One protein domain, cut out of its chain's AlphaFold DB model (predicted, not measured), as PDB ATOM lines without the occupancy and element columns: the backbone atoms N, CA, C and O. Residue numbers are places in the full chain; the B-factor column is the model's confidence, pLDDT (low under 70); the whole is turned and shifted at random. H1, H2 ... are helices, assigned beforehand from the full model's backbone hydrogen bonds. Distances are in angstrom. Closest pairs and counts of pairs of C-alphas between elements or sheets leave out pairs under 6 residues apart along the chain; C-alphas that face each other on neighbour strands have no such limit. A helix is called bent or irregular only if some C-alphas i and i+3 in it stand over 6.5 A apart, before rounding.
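Overview. This is residues 54 to 97 of the 97 residues of a protein of Klebsiella pneumoniae subsp. ozaenae (UniProt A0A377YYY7). Two helices, H2 and H4, pack on each other at a steep slant and run opposite ways, with one short helix, H1, beyond one end of the pair and another, H3, beyond the other end. The chain makes an elongated loop: residues 73 to 82, of which 75 to 79 belong to H3, stick out, and it then comes back through H4 to near where the printed part begins. The printed part has 44 residues with four named helices, in the order H1, H2, H3, H4, and no named strand; the class is all helix. It is compact, with a radius of gyration of the C-alphas of 10.6 A, and spans 29 by 16 by 16 A.

Arrangement. H1, residues 54 to 57, and H2, residues 61 to 73, are apart, joined by a tight link. H2 is irregular, with C-alphas 62 and 65 7.2 A apart. H3, residues 75 to 79, is close to H2 but not clearly touching it; their closest C-alphas, of Ala 71 and Ala 77, are 6.9 A apart. H4, residues 86 to 95, touches H2 at a steep tilt of 49 degrees, opposite ways, the closest C-alphas being those of Ala 68 and Glu 86, 5.2 A apart. H3 and H4 are apart, and H1 and H4 are only just apart, at 8.0 A. Every O i to N i+4 pair is within hydrogen-bond range in H4, 7 of 9 in H2 and 0 of 1 in H3, where 1 of 2 O i to N i+3 pairs is; H1 is too short for an O i to N i+4 pair.

Along the chain. H1 begins at C-alpha 54, (198.067, 59.984, 98.983). H2 measures 19.7 A from C-alpha 61 to C-alpha 73, the latter at (179.587, 62.917, 108.378). H3 measures 8.0 A; it is neither bent nor irregular, but only just: C-alphas 75 and 78 are 6.1 A apart. H4 measures 14.1 A and ends at C-alpha 95, (200.189, 65.405, 106.375).

Size, cuts and confidence. The C-alphas farthest apart, of Gly 58 and Pro 81, are 29.2 A apart, while those of Leu 54 and Phe 97, the chain's last residue, are 4.7 A apart. The printed part has no cut and no long link. Its mean pLDDT is 95.2, and no printed residue is under 70.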
ATOM      1  N   LEU A  54     199.334  59.937  99.714       95.38
ATOM      2  CA  LEU A  54     198.067  59.984  98.983       95.38
ATOM      3  C   LEU A  54     198.245  60.442  97.528       95.38
ATOM      4  O   LEU A  54     197.490  60.009  96.655       95.38
ATOM      5  N   ARG A  55     199.260  61.268  97.237       95.12
ATOM      6  CA  ARG A  55     199.583  61.678  95.861       95.12
ATOM      7  C   ARG A  55     199.956  60.496  94.962       95.12
ATOM      8  O   ARG A  55     199.635  60.514  93.778       95.12
ATOM      9  N   ASP A  56     200.559  59.450  95.532       94.38
ATOM     10  CA  ASP A  56     200.959  58.239  94.804       94.38
ATOM     11  C   ASP A  56     199.725  57.404  94.396       94.38
ATOM     12  O   ASP A  56     199.804  56.546  93.518       94.38
ATOM     13  N   LEU A  57     198.565  57.692  95.002       93.81
ATOM     14  CA  LEU A  57     197.264  57.079  94.732       93.81
ATOM     15  C   LEU A  57     196.338  57.973  93.884       93.81
ATOM     16  O   LEU A  57     195.177  57.628  93.669       93.81
ATOM     17  N   GLY A  58     196.823  59.123  93.402       94.88
ATOM     18  CA  GLY A  58     196.057  60.034  92.541       94.88
ATOM     19  C   GLY A  58     195.101  60.985  93.272       94.88
ATOM     20  O   GLY A  58     194.272  61.624  92.622       94.88
ATOM     21  N   VAL A  59     195.214  61.105  94.598       96.44
ATOM     22  CA  VAL A  59     194.465  62.106  95.377       96.44
ATOM     23  C   VAL A  59     194.933  63.514  95.000       96.44
ATOM     24  O   VAL A  59     196.111  63.726  94.713       96.44
ATOM     25  N   LYS A  60     194.023  64.494  95.011       96.50
ATOM     26  CA  LYS A  60     194.334  65.903  94.735       96.50
ATOM     27  C   LYS A  60     194.119  66.743  95.984       96.50
ATOM     28  O   LYS A  60     193.103  66.605  96.656       96.50
ATOM     29  N   GLU A  61     195.021  67.689  96.246       96.06
ATOM     30  CA  GLU A  61     194.876  68.604  97.391       96.06
ATOM     31  C   GLU A  61     193.580  69.428  97.347       96.06
ATOM     32  O   GLU A  61     193.027  69.779  98.389       96.06
ATOM     33  N   ALA A  62     193.069  69.704  96.142       97.00
ATOM     34  CA  ALA A  62     191.804  70.406  95.938       97.00
ATOM     35  C   ALA A  62     190.591  69.656  96.523       97.00
ATOM     36  O   ALA A  62     189.590  70.294  96.840       97.00
ATOM     37  N   ASP A  63     190.692  68.337  96.707       96.62
ATOM     38  CA  ASP A  63     189.602  67.506  97.219       96.62
ATOM     39  C   ASP A  63     189.579  67.456  98.759       96.62
ATOM     40  O   ASP A  63     188.576  67.047  99.346       96.62
ATOM     41  N   PHE A  64     190.636  67.915  99.447       96.69
ATOM     42  CA  PHE A  64     190.739  67.827 100.912       96.69
ATOM     43  C   PHE A  64     189.583  68.479 101.679       96.69
ATOM     44  O   PHE A  64     189.139  67.862 102.648       96.69
ATOM     45  N   PRO A  65     189.066  69.671 101.304       96.38
ATOM     46  CA  PRO A  65     187.930  70.262 102.007       96.38
ATOM     47  C   PRO A  65     186.692  69.358 101.957       96.38
ATOM     48  O   PRO A  65     186.090  69.077 102.990       96.38
ATOM     49  N   TYR A  66     186.369  68.830 100.773       96.69
ATOM     50  CA  TYR A  66     185.227  67.936 100.587       96.69
ATOM     51  C   TYR A  66     185.430  66.594 101.305       96.69
ATOM     52  O   TYR A  66     184.533  66.107 101.992       96.69
ATOM     53  N   MET A  67     186.628  66.009 101.211       96.88
ATOM     54  CA  MET A  67     186.963  64.769 101.916       96.88
ATOM     55  C   MET A  67     186.866  64.928 103.438       96.88
ATOM     56  O   MET A  67     186.379  64.022 104.110       96.88
ATOM     57  N   ALA A  68     187.299  66.065 103.992       96.38
ATOM     58  CA  ALA A  68     187.216  66.340 105.425       96.38
ATOM     59  C   ALA A  68     185.768  66.507 105.905       96.38
ATOM     60  O   ALA A  68     185.402  65.948 106.940       96.38
ATOM     61  N   GLU A  69     184.935  67.208 105.133       96.75
ATOM     62  CA  GLU A  69     183.500  67.336 105.401       96.75
ATOM     63  C   GLU A  69     182.811  65.961 105.406       96.75
ATOM     64  O   GLU A  69     182.071  65.629 106.334       96.75
ATOM     65  N   MET A  70     183.073  65.130 104.390       96.94
ATOM     66  CA  MET A  70     182.487  63.788 104.303       96.94
ATOM     67  C   MET A  70     182.999  62.870 105.416       96.94
ATOM     68  O   MET A  70     182.209  62.133 106.001       96.94
ATOM     69  N   ALA A  71     184.283  62.959 105.770       95.50
ATOM     70  CA  ALA A  71     184.862  62.185 106.863       95.50
ATOM     71  C   ALA A  71     184.205  62.489 108.219       95.50
ATOM     72  O   ALA A  71     184.064  61.578 109.025       95.50
ATOM     73  N   LEU A  72     183.759  63.725 108.478       94.19
ATOM     74  CA  LEU A  72     183.012  64.053 109.704       94.19
ATOM     75  C   LEU A  72     181.570  63.547 109.708       94.19
ATOM     76  O   LEU A  72     181.010  63.317 110.779       94.19
ATOM     77  N   LYS A  73     180.956  63.428 108.529       95.50
ATOM     78  CA  LYS A  73     179.587  62.917 108.378       95.50
ATOM     79  C   LYS A  73     179.530  61.392 108.377       95.50
ATOM     80  O   LYS A  73     178.447  60.833 108.541       95.50
ATOM     81  N   ASP A  74     180.668  60.729 108.192       95.19
ATOM     82  CA  ASP A  74     180.768  59.281 108.273       95.19
ATOM     83  C   ASP A  74     180.409  58.784 109.682       95.19
ATOM     84  O   ASP A  74     180.884  59.304 110.695       95.19
ATOM     85  N   GLY A  75     179.573  57.746 109.758       92.31
ATOM     86  CA  GLY A  75     179.078  57.214 111.029       92.31
ATOM     87  C   GLY A  75     180.185  56.720 111.967       92.31
ATOM     88  O   GLY A  75     179.996  56.723 113.186       92.31
ATOM     89  N   ASN A  76     181.358  56.356 111.437       93.38
ATOM     90  CA  ASN A  76     182.487  55.910 112.251       93.38
ATOM     91  C   ASN A  76     183.163  57.073 112.992       93.38
ATOM     92  O   ASN A  76     183.724  56.856 114.071       93.38
ATOM     93  N   ALA A  77     183.068  58.308 112.479       92.56
ATOM     94  CA  ALA A  77     183.694  59.490 113.077       92.56
ATOM     95  C   ALA A  77     183.209  59.752 114.509       92.56
ATOM     96  O   ALA A  77     183.983  60.205 115.354       92.56
ATOM     97  N   PHE A  78     181.956  59.397 114.810       92.81
ATOM     98  CA  PHE A  78     181.375  59.514 116.148       92.81
ATOM     99  C   PHE A  78     182.151  58.722 117.212       92.81
ATOM    100  O   PHE A  78     182.225  59.144 118.365       92.81
ATOM    101  N   SER A  79     182.742  57.590 116.826       94.56
ATOM    102  CA  SER A  79     183.474  56.700 117.731       94.56
ATOM    103  C   SER A  79     184.957  57.056 117.895       94.56
ATOM    104  O   SER A  79     185.650  56.422 118.691       94.56
ATOM    105  N   ASN A  80     185.467  58.061 117.168       95.62
ATOM    106  CA  ASN A  80     186.875  58.438 117.255       95.62
ATOM    107  C   ASN A  80     187.191  59.010 118.654       95.62
ATOM    108  O   ASN A  80     186.480  59.907 119.120       95.62
ATOM    109  N   PRO A  81     188.265  58.556 119.334       95.94
ATOM    110  CA  PRO A  81     188.549  58.953 120.717       95.94
ATOM    111  C   PRO A  81     188.909  60.439 120.855       95.94
ATOM    112  O   PRO A  81     188.803  61.002 121.942       95.94
ATOM    113  N   ARG A  82     189.299  61.090 119.752       94.50
ATOM    114  CA  ARG A  82     189.471  62.538 119.663       94.50
ATOM    115  C   ARG A  82     188.412  63.129 118.737       94.50
ATOM    116  O   ARG A  82     188.402  62.839 117.543       94.50
ATOM    117  N   LYS A  83     187.538  63.987 119.262       92.94
ATOM    118  CA  LYS A  83     186.610  64.746 118.413       92.94
ATOM    119  C   LYS A  83     187.386  65.793 117.624       92.94
ATOM    120  O   LYS A  83     187.985  66.678 118.232       92.94
ATOM    121  N   GLY A  84     187.356  65.669 116.303       91.56
ATOM    122  CA  GLY A  84     187.981  66.617 115.393       91.56
ATOM    123  C   GLY A  84     186.999  67.567 114.728       91.56
ATOM    124  O   GLY A  84     185.783  67.429 114.858       91.56
ATOM    125  N   ASN A  85     187.550  68.524 113.990       94.50
ATOM    126  CA  ASN A  85     186.813  69.397 113.079       94.50
ATOM    127  C   ASN A  85     187.374  69.294 111.647       94.50
ATOM    128  O   ASN A  85     188.395  68.643 111.413       94.50
ATOM    129  N   GLU A  86     186.711  69.943 110.685       94.50
ATOM    130  CA  GLU A  86     187.074  69.852 109.262       94.50
ATOM    131  C   GLU A  86     188.506  70.328 109.001       94.50
ATOM    132  O   GLU A  86     189.229  69.721 108.214       94.50
ATOM    133  N   GLN A  87     188.947  71.382 109.695       96.06
ATOM    134  CA  GLN A  87     190.288  71.946 109.523       96.06
ATOM    135  C   GLN A  87     191.366  70.978 110.011       96.06
ATOM    136  O   GLN A  87     192.373  70.779 109.331       96.06
ATOM    137  N   GLU A  88     191.150  70.349 111.168       96.19
ATOM    138  CA  GLU A  88     192.060  69.340 111.704       96.19
ATOM    139  C   GLU A  88     192.129  68.112 110.791       96.19
ATOM    140  O   GLU A  88     193.223  67.635 110.495       96.19
ATOM    141  N   ILE A  89     190.992  67.627 110.283       96.06
ATOM    142  CA  ILE A  89     190.958  66.466 109.382       96.06
ATOM    143  C   ILE A  89     191.615  66.786 108.036       96.06
ATOM    144  O   ILE A  89     192.426  65.998 107.548       96.06
ATOM    145  N   ALA A  90     191.357  67.965 107.463       96.38
ATOM    146  CA  ALA A  90     192.044  68.426 106.259       96.38
ATOM    147  C   ALA A  90     193.564  68.537 106.476       96.38
ATOM    148  O   ALA A  90     194.347  68.204 105.586       96.38
ATOM    149  N   ALA A  91     194.006  68.947 107.670       96.44
ATOM    150  CA  ALA A  91     195.422  68.942 108.021       96.44
ATOM    151  C   ALA A  91     195.996  67.517 108.104       96.44
ATOM    152  O   ALA A  91     197.143  67.312 107.710       96.44
ATOM    153  N   ILE A  92     195.219  66.523 108.552       96.12
ATOM    154  CA  ILE A  92     195.645  65.116 108.529       96.12
ATOM    155  C   ILE A  92     195.791  64.611 107.087       96.12
ATOM    156  O   ILE A  92     196.799  63.967 106.799       96.12
ATOM    157  N   PHE A  93     194.853  64.933 106.185       96.19
ATOM    158  CA  PHE A  93     194.995  64.617 104.755       96.19
ATOM    159  C   PHE A  93     196.254  65.255 104.165       96.19
ATOM    160  O   PHE A  93     197.033  64.567 103.514       96.19
ATOM    161  N   ARG A  94     196.518  66.528 104.480       95.44
ATOM    162  CA  ARG A  94     197.729  67.228 104.030       95.44
ATOM    163  C   ARG A  94     199.022  66.617 104.579       95.44
ATOM    164  O   ARG A  94     200.015  66.586 103.872       95.44
ATOM    165  N   GLN A  95     199.028  66.116 105.814       94.69
ATOM    166  CA  GLN A  95     200.189  65.405 106.375       94.69
ATOM    167  C   GLN A  95     200.454  64.048 105.711       94.69
ATOM    168  O   GLN A  95     201.545  63.510 105.874       94.69
ATOM    169  N   ALA A  96     199.442  63.455 105.077       93.50
ATOM    170  CA  ALA A  96     199.533  62.162 104.403       93.50
ATOM    171  C   ALA A  96     199.706  62.296 102.877       93.50
ATOM    172  O   ALA A  96     199.731  61.282 102.184       93.50
ATOM    173  N   PHE A  97     199.770  63.524 102.354       92.75
ATOM    174  CA  PHE A  97     199.942  63.825 100.935       92.75
ATOM    175  C   PHE A  97     201.410  63.824 100.513       92.75
ATOM    176  O   PHE A  97     201.668  63.397  99.367       92.75
TER     177      PHE A  97